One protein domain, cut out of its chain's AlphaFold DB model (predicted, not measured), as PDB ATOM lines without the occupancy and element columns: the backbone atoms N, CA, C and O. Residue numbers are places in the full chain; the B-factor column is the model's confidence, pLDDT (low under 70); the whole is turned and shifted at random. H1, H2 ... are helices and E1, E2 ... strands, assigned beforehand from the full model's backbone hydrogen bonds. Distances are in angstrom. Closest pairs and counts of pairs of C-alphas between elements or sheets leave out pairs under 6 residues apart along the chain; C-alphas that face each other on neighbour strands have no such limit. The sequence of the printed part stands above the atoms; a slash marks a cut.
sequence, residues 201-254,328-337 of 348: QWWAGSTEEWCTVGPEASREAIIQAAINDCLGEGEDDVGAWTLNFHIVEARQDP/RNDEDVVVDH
ATOM      1  N   GLN A 201     -13.061  -0.653   0.386       98.12
ATOM      2  CA  GLN A 201     -12.492   0.639   0.764       98.12
ATOM      3  C   GLN A 201     -12.786   0.926   2.234       98.12
ATOM      4  O   GLN A 201     -13.752   0.415   2.791       98.12
ATOM      5  N   TRP A 202     -11.961   1.751   2.863       98.50
ATOM      6  CA  TRP A 202     -12.130   2.151   4.252       98.50
ATOM      7  C   TRP A 202     -12.906   3.459   4.370       98.50
ATOM      8  O   TRP A 202     -12.686   4.393   3.597       98.50
ATOM      9  N   TRP A 203     -13.783   3.509   5.365       98.44
ATOM     10  CA  TRP A 203     -14.650   4.638   5.682       98.44
ATOM     11  C   TRP A 203     -14.620   4.911   7.182       98.44
ATOM     12  O   TRP A 203     -14.369   3.997   7.966       98.44
ATOM     13  N   ALA A 204     -14.870   6.157   7.574       98.44
ATOM     14  CA  ALA A 204     -14.966   6.558   8.969       98.44
ATOM     15  C   ALA A 204     -16.206   7.416   9.222       98.44
ATOM     16  O   ALA A 204     -16.620   8.214   8.376       98.44
ATOM     17  N   GLY A 205     -16.790   7.247  10.403       98.00
ATOM     18  CA  GLY A 205     -17.985   7.935  10.865       98.00
ATOM     19  C   GLY A 205     -17.901   8.305  12.334       98.00
ATOM     20  O   GLY A 205     -17.158   7.698  13.098       98.00
ATOM     21  N   SER A 206     -18.681   9.299  12.754       97.06
ATOM     22  CA  SER A 206     -18.836   9.591  14.187       97.06
ATOM     23  C   SER A 206     -19.587   8.478  14.926       97.06
ATOM     24  O   SER A 206     -19.497   8.379  16.146       97.06
ATOM     25  N   THR A 207     -20.320   7.637  14.191       96.31
ATOM     26  CA  THR A 207     -20.973   6.413  14.665       96.31
ATOM     27  C   THR A 207     -20.898   5.327  13.586       96.31
ATOM     28  O   THR A 207     -20.570   5.619  12.433       96.31
ATOM     29  N   GLU A 208     -21.272   4.091  13.934       95.50
ATOM     30  CA  GLU A 208     -21.389   2.963  12.991       95.50
ATOM     31  C   GLU A 208     -22.400   3.199  11.850       95.50
ATOM     32  O   GLU A 208     -22.329   2.565  10.800       95.50
ATOM     33  N   GLU A 209     -23.328   4.146  12.020       94.31
ATOM     34  CA  GLU A 209     -24.393   4.427  11.051       94.31
ATOM     35  C   GLU A 209     -24.015   5.509  10.026       94.31
ATOM     36  O   GLU A 209     -24.514   5.502   8.899       94.31
ATOM     37  N   TRP A 210     -23.145   6.454  10.401       94.31
ATOM     38  CA  TRP A 210     -22.891   7.675   9.625       94.31
ATOM     39  C   TRP A 210     -21.415   7.821   9.265       94.31
ATOM     40  O   TRP A 210     -20.688   8.618   9.854       94.31
ATOM     41  N   CYS A 211     -20.988   7.070   8.251       97.06
ATOM     42  CA  CYS A 211     -19.634   7.138   7.705       97.06
ATOM     43  C   CYS A 211     -19.484   8.284   6.689       97.06
ATOM     44  O   CYS A 211     -19.828   8.133   5.515       97.06
ATOM     45  N   THR A 212     -19.001   9.445   7.137       97.00
ATOM     46  CA  THR A 212     -18.883  10.676   6.330       97.00
ATOM     47  C   THR A 212     -17.493  10.928   5.748       97.00
ATOM     48  O   THR A 212     -17.368  11.759   4.850       97.00
ATOM     49  N   VAL A 213     -16.462  10.227   6.227       97.75
ATOM     50  CA  VAL A 213     -15.070  10.357   5.770       97.75
ATOM     51  C   VAL A 213     -14.674   9.100   4.987       97.75
ATOM     52  O   VAL A 213     -15.000   7.984   5.390       97.75
ATOM     53  N   GLY A 214     -13.980   9.275   3.859       96.94
ATOM     54  CA  GLY A 214     -13.603   8.211   2.919       96.94
ATOM     55  C   GLY A 214     -14.051   8.518   1.479       96.94
ATOM     56  O   GLY A 214     -14.546   9.617   1.215       96.94
ATOM     57  N   PRO A 215     -13.896   7.572   0.533       97.62
ATOM     58  CA  PRO A 215     -13.249   6.269   0.692       97.62
ATOM     59  C   PRO A 215     -11.718   6.356   0.694       97.62
ATOM     60  O   PRO A 215     -11.136   7.107  -0.084       97.62
ATOM     61  N   GLU A 216     -11.062   5.496   1.471       98.38
ATOM     62  CA  GLU A 216      -9.600   5.345   1.481       98.38
ATOM     63  C   GLU A 216      -9.152   3.913   1.164       98.38
ATOM     64  O   GLU A 216      -9.855   2.935   1.420       98.38
ATOM     65  N   ALA A 217      -7.949   3.761   0.604       97.94
ATOM     66  CA  ALA A 217      -7.436   2.455   0.170       97.94
ATOM     67  C   ALA A 217      -6.874   1.587   1.314       97.94
ATOM     68  O   ALA A 217      -6.577   0.411   1.108       97.94
ATOM     69  N   SER A 218      -6.675   2.157   2.505       98.38
ATOM     70  CA  SER A 218      -6.093   1.453   3.652       98.38
ATOM     71  C   SER A 218      -6.636   1.975   4.974       98.38
ATOM     72  O   SER A 218      -7.066   3.126   5.072       98.38
ATOM     73  N   ARG A 219      -6.542   1.128   5.998       98.31
ATOM     74  CA  ARG A 219      -6.942   1.430   7.371       98.31
ATOM     75  C   ARG A 219      -6.193   2.641   7.938       98.31
ATOM     76  O   ARG A 219      -6.790   3.541   8.517       98.31
ATOM     77  N   GLU A 220      -4.879   2.696   7.758       98.38
ATOM     78  CA  GLU A 220      -4.058   3.795   8.275       98.38
ATOM     79  C   GLU A 220      -4.389   5.122   7.580       98.38
ATOM     80  O   GLU A 220      -4.415   6.166   8.231       98.38
ATOM     81  N   ALA A 221      -4.689   5.084   6.276       98.38
ATOM     82  CA  ALA A 221      -5.100   6.269   5.529       98.38
ATOM     83  C   ALA A 221      -6.443   6.819   6.027       98.38
ATOM     84  O   ALA A 221      -6.548   8.030   6.219       98.38
ATOM     85  N   ILE A 222      -7.430   5.957   6.314       98.62
ATOM     86  CA  ILE A 222      -8.727   6.435   6.814       98.62
ATOM     87  C   ILE A 222      -8.630   7.022   8.222       98.62
ATOM     88  O   ILE A 222      -9.245   8.048   8.494       98.62
ATOM     89  N   ILE A 223      -7.807   6.433   9.096       98.50
ATOM     90  CA  ILE A 223      -7.565   6.968  10.441       98.50
ATOM     91  C   ILE A 223      -6.946   8.362  10.334       98.50
ATOM     92  O   ILE A 223      -7.394   9.291  11.001       98.50
ATOM     93  N   GLN A 224      -5.953   8.536   9.459       98.31
ATOM     94  CA  GLN A 224      -5.341   9.844   9.248       98.31
ATOM     95  C   GLN A 224      -6.327  10.853   8.644       98.31
ATOM     96  O   GLN A 224      -6.308  12.019   9.038       98.31
ATOM     97  N   ALA A 225      -7.188  10.430   7.714       98.19
ATOM     98  CA  ALA A 225      -8.230  11.279   7.143       98.19
ATOM     99  C   ALA A 225      -9.244  11.730   8.208       98.19
ATOM    100  O   ALA A 225      -9.545  12.917   8.285       98.19
ATOM    101  N   ALA A 226      -9.693  10.820   9.076       98.12
ATOM    102  CA  ALA A 226     -10.595  11.127  10.186       98.12
ATOM    103  C   ALA A 226      -9.959  12.085  11.211       98.12
ATOM    104  O   ALA A 226     -10.614  13.022  11.662       98.12
ATOM    105  N   ILE A 227      -8.664  11.914  11.517       97.81
ATOM    106  CA  ILE A 227      -7.902  12.852  12.360       97.81
ATOM    107  C   ILE A 227      -7.855  14.244  11.728       97.81
ATOM    108  O   ILE A 227      -8.058  15.240  12.419       97.81
ATOM    109  N   ASN A 228      -7.584  14.324  10.423       97.00
ATOM    110  CA  ASN A 228      -7.499  15.600   9.712       97.00
ATOM    111  C   ASN A 228      -8.845  16.345   9.672       97.00
ATOM    112  O   ASN A 228      -8.839  17.571   9.594       97.00
ATOM    113  N   ASP A 229      -9.964  15.618   9.723       97.62
ATOM    114  CA  ASP A 229     -11.328  16.167   9.763       97.62
ATOM    115  C   ASP A 229     -11.826  16.451  11.196       97.62
ATOM    116  O   ASP A 229     -12.949  16.911  11.381       97.62
ATOM    117  N   CYS A 230     -11.003  16.177  12.222       96.81
ATOM    118  CA  CYS A 230     -11.387  16.220  13.639       96.81
ATOM    119  C   CYS A 230     -12.667  15.412  13.937       96.81
ATOM    120  O   CYS A 230     -13.517  15.818  14.734       96.81
ATOM    121  N   LEU A 231     -12.827  14.262  13.279       97.56
ATOM    122  CA  LEU A 231     -14.033  13.452  13.394       97.56
ATOM    123  C   LEU A 231     -14.184  12.903  14.820       97.56
ATOM    124  O   LEU A 231     -13.265  12.286  15.354       97.56
ATOM    125  N   GLY A 232     -15.358  13.101  15.422       96.69
ATOM    126  CA  GLY A 232     -15.653  12.553  16.749       96.69
ATOM    127  C   GLY A 232     -14.931  13.253  17.906       96.69
ATOM    128  O   GLY A 232     -14.647  12.621  18.920       96.69
ATOM    129  N   GLU A 233     -14.603  14.537  17.754       97.06
ATOM    130  CA  GLU A 233     -14.001  15.349  18.814       97.06
ATOM    131  C   GLU A 233     -14.863  15.387  20.085       97.06
ATOM    132  O   GLU A 233     -16.054  15.712  20.055       97.06
ATOM    133  N   GLY A 234     -14.235  15.070  21.220       95.19
ATOM    134  CA  GLY A 234     -14.857  15.105  22.535       95.19
ATOM    135  C   GLY A 234     -13.834  15.183  23.668       95.19
ATOM    136  O   GLY A 234     -12.691  14.743  23.547       95.19
ATOM    137  N   GLU A 235     -14.261  15.755  24.788       95.75
ATOM    138  CA  GLU A 235     -13.494  15.801  26.033       95.75
ATOM    139  C   GLU A 235     -13.852  14.576  26.890       95.75
ATOM    140  O   GLU A 235     -15.034  14.266  27.070       95.75
ATOM    141  N   ASP A 236     -12.843  13.853  27.380       91.06
ATOM    142  CA  ASP A 236     -13.041  12.720  28.284       91.06
ATOM    143  C   ASP A 236     -13.356  13.168  29.727       91.06
ATOM    144  O   ASP A 236     -13.321  14.351  30.069       91.06
ATOM    145  N   ASP A 237     -13.645  12.212  30.616       92.00
ATOM    146  CA  ASP A 237     -13.982  12.495  32.023       92.00
ATOM    147  C   ASP A 237     -12.844  13.177  32.819       92.00
ATOM    148  O   ASP A 237     -13.062  13.655  33.938       92.00
ATOM    149  N   VAL A 238     -11.618  13.195  32.287       91.25
ATOM    150  CA  VAL A 238     -10.415  13.769  32.913       91.25
ATOM    151  C   VAL A 238     -10.084  15.149  32.324       91.25
ATOM    152  O   VAL A 238      -9.183  15.830  32.818       91.25
ATOM    153  N   GLY A 239     -10.836  15.598  31.318       91.06
ATOM    154  CA  GLY A 239     -10.619  16.862  30.622       91.06
ATOM    155  C   GLY A 239      -9.621  16.773  29.463       91.06
ATOM    156  O   GLY A 239      -9.144  17.799  28.972       91.06
ATOM    157  N   ALA A 240      -9.236  15.564  29.045       93.12
ATOM    158  CA  ALA A 240      -8.379  15.369  27.885       93.12
ATOM    159  C   ALA A 240      -9.221  15.355  26.604       93.12
ATOM    160  O   ALA A 240     -10.218  14.642  26.491       93.12
ATOM    161  N   TRP A 241      -8.797  16.142  25.618       95.69
ATOM    162  CA  TRP A 241      -9.427  16.163  24.303       95.69
ATOM    163  C   TRP A 241      -8.973  14.950  23.492       95.69
ATOM    164  O   TRP A 241      -7.776  14.740  23.279       95.69
ATOM    165  N   THR A 242      -9.938  14.172  23.013       96.94
ATOM    166  CA  THR A 242      -9.730  12.976  22.193       96.94
ATOM    167  C   THR A 242     -10.613  13.032  20.948       96.94
ATOM    168  O   THR A 242     -11.598  13.768  20.894       96.94
ATOM    169  N   LEU A 243     -10.239  12.274  19.924       97.81
ATOM    170  CA  LEU A 243     -11.101  11.961  18.789       97.81
ATOM    171  C   LEU A 243     -11.566  10.514  18.950       97.81
ATOM    172  O   LEU A 243     -10.727   9.620  19.088       97.81
ATOM    173  N   ASN A 244     -12.878  10.290  18.936       97.75
ATOM    174  CA  ASN A 244     -13.490   8.966  19.002       97.75
ATOM    175  C   ASN A 244     -14.411   8.763  17.798       97.75
ATOM    176  O   ASN A 244     -15.462   9.397  17.695       97.75
ATOM    177  N   PHE A 245     -14.005   7.893  16.882       98.38
ATOM    178  CA  PHE A 245     -14.732   7.637  15.648       98.38
ATOM    179  C   PHE A 245     -14.724   6.151  15.298       98.38
ATOM    180  O   PHE A 245     -13.811   5.405  15.649       98.38
ATOM    181  N   HIS A 246     -15.748   5.738  14.565       98.44
ATOM    182  CA  HIS A 246     -15.898   4.392  14.047       98.44
ATOM    183  C   HIS A 246     -15.266   4.298  12.660       98.44
ATOM    184  O   HIS A 246     -15.450   5.204  11.841       98.44
ATOM    185  N   ILE A 247     -14.551   3.216  12.366       98.56
ATOM    186  CA  ILE A 247     -14.069   2.917  11.015       98.56
ATOM    187  C   ILE A 247     -14.587   1.563  10.544       98.56
ATOM    188  O   ILE A 247     -14.760   0.647  11.339       98.56
ATOM    189  N   VAL A 248     -14.794   1.425   9.236       98.56
ATOM    190  CA  VAL A 248     -15.274   0.185   8.616       98.56
ATOM    191  C   VAL A 248     -14.694   0.013   7.218       98.56
ATOM    192  O   VAL A 248     -14.563   0.971   6.453       98.56
ATOM    193  N   GLU A 249     -14.356  -1.223   6.853       98.50
ATOM    194  CA  GLU A 249     -14.044  -1.578   5.474       98.50
ATOM    195  C   GLU A 249     -15.339  -1.990   4.765       98.50
ATOM    196  O   GLU A 249     -15.987  -2.973   5.124       98.50
ATOM    197  N   ALA A 250     -15.741  -1.245   3.745       98.00
ATOM    198  CA  ALA A 250     -17.026  -1.407   3.085       98.00
ATOM    199  C   ALA A 250     -16.916  -1.367   1.558       98.00
ATOM    200  O   ALA A 250     -15.935  -0.885   0.986       98.00
ATOM    201  N   ARG A 251     -17.955  -1.878   0.895       96.69
ATOM    202  CA  ARG A 251     -18.152  -1.789  -0.557       96.69
ATOM    203  C   ARG A 251     -19.380  -0.958  -0.892       96.69
ATOM    204  O   ARG A 251     -20.463  -1.193  -0.347       96.69
ATOM    205  N   GLN A 252     -19.235  -0.061  -1.860       95.62
ATOM    206  CA  GLN A 252     -20.349   0.590  -2.550       95.62
ATOM    207  C   GLN A 252     -20.470  -0.015  -3.950       95.62
ATOM    208  O   GLN A 252     -19.863   0.463  -4.906       95.62
ATOM    209  N   ASP A 253     -21.208  -1.121  -4.040       94.94
ATOM    210  CA  ASP A 253     -21.446  -1.806  -5.308       94.94
ATOM    211  C   ASP A 253     -22.290  -0.919  -6.248       94.94
ATOM    212  O   ASP A 253     -23.254  -0.294  -5.787       94.94
ATOM    213  N   PRO A 254     -21.954  -0.832  -7.552       93.75
ATOM    214  CA  PRO A 254     -22.760  -0.090  -8.515       93.75
ATOM    215  C   PRO A 254     -24.193  -0.621  -8.582       93.75
ATOM    216  O   PRO A 254     -24.419  -1.830  -8.635       93.75
ATOM    217  N   ARG A 328     -17.152  -5.059   6.551       98.38
ATOM    218  CA  ARG A 328     -16.274  -5.938   7.335       98.38
ATOM    219  C   ARG A 328     -15.245  -5.109   8.108       98.38
ATOM    220  O   ARG A 328     -15.035  -3.942   7.796       98.38
ATOM    221  N   ASN A 329     -14.534  -5.757   9.032       98.19
ATOM    222  CA  ASN A 329     -13.403  -5.167   9.760       98.19
ATOM    223  C   ASN A 329     -13.749  -3.822  10.431       98.19
ATOM    224  O   ASN A 329     -12.944  -2.894  10.390       98.19
ATOM    225  N   ASP A 330     -14.951  -3.716  10.993       98.12
ATOM    226  CA  ASP A 330     -15.400  -2.551  11.744       98.12
ATOM    227  C   ASP A 330     -14.738  -2.479  13.127       98.12
ATOM    228  O   ASP A 330     -14.504  -3.504  13.776       98.12
ATOM    229  N   GLU A 331     -14.396  -1.270  13.566       98.38
ATOM    230  CA  GLU A 331     -13.851  -1.015  14.900       98.38
ATOM    231  C   GLU A 331     -13.983   0.456  15.311       98.38
ATOM    232  O   GLU A 331     -14.008   1.362  14.476       98.38
ATOM    233  N   ASP A 332     -13.988   0.695  16.621       98.25
ATOM    234  CA  ASP A 332     -13.923   2.037  17.194       98.25
ATOM    235  C   ASP A 332     -12.466   2.437  17.461       98.25
ATOM    236  O   ASP A 332     -11.682   1.684  18.051       98.25
ATOM    237  N   VAL A 333     -12.099   3.644  17.041       98.06
ATOM    238  CA  VAL A 333     -10.749   4.196  17.154       98.06
ATOM    239  C   VAL A 333     -10.779   5.420  18.058       98.06
ATOM    240  O   VAL A 333     -11.530   6.365  17.831       98.06
ATOM    241  N   VAL A 334      -9.904   5.414  19.065       97.44
ATOM    242  CA  VAL A 334      -9.677   6.552  19.961       97.44
ATOM    243  C   VAL A 334      -8.241   7.028  19.797       97.44
ATOM    244  O   VAL A 334      -7.301   6.238  19.933       97.44
ATOM    245  N   VAL A 335      -8.065   8.312  19.504       97.25
ATOM    246  CA  VAL A 335      -6.752   8.956  19.354       97.25
ATOM    247  C   VAL A 335      -6.715  10.288  20.093       97.25
ATOM    248  O   VAL A 335      -7.735  10.963  20.232       97.25
ATOM    249  N   ASP A 336      -5.530  10.674  20.561       96.81
ATOM    250  CA  ASP A 336      -5.334  11.973  21.202       96.81
ATOM    251  C   ASP A 336      -5.610  13.101  20.203       96.81
ATOM    252  O   ASP A 336      -5.169  13.055  19.047       96.81
ATOM    253  N   HIS A 337      -6.325  14.135  20.648       95.38
ATOM    254  CA  HIS A 337      -6.614  15.275  19.792       95.38
ATOM    255  C   HIS A 337      -5.302  15.994  19.417       95.38
ATOM    256  O   HIS A 337      -4.502  16.298  20.306       95.38
TER     257      HIS A 337
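AT A GLANCE: This is residues 201 to 254 and 328 to 337 of the 348 residues of an uncharacterized protein of Rhizobium subbaraonis (UniProt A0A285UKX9). Picture a strongly twisted antiparallel sheet of five strands that curls round one helix, H1, with the long strand E4 running through it as its spine. At one end of the rod-like whole lie E3 and the link from E3 to E4, while E1 and E2 lie toward the other end and E4 runs along most of the length. The 64 printed residues hold five named strands and one named helix, in the order E1, E2, H1, E3, E4, E5, and the class is mixed, helices and strands. The whole is compact, with a radius of gyration of the C-alphas of 11.8 A, and spans 44 by 19 by 17 A.

HOW THE PARTS SIT: Start at E4, residues 241 to 251, in a branched sheet. On one side of it look for E1, residues 201 to 205, antiparallel, with N 203 and O 248 2.9 A apart, and E3, residues 233 to 235, antiparallel, with N 242 and O 234 2.9 A apart. On the other side is E5, residues 328 to 336, antiparallel, with N 243 and O 335 2.8 A apart. E2, residues 211 to 216, makes a hairpin with E1; N 202 and O 216 are 2.8 A apart. H1, residues 219 to 228, is on the sheet; its closest C-alphas to E2 are those of Glu 216 and Ile 222, 5.5 A apart. In H1 every O i to N i+4 pair is within hydrogen-bond range. E3 and E5 are apart.

IN THESE COORDINATES: Find C-alpha 201 at (-12.492, 0.639, 0.764), where E1 begins. E4 runs 31.9 A from C-alpha 241 at (-9.427, 16.163, 24.303), E5 25.2 A to C-alpha 336 at (-5.334, 11.973, 21.202). H1 measures 14.4 A, E1 13.6 A, E2 11.9 A and E3 7.3 A.

THE WHOLE: The two C-alphas farthest apart are those of Val 238 and Pro 254, 45.4 A. Residues 255 to 327 are not printed; C-alphas 254 and 328 are 18.1 A apart across this cut. The links printed whole are tight. No printed residue is under 70 in pLDDT.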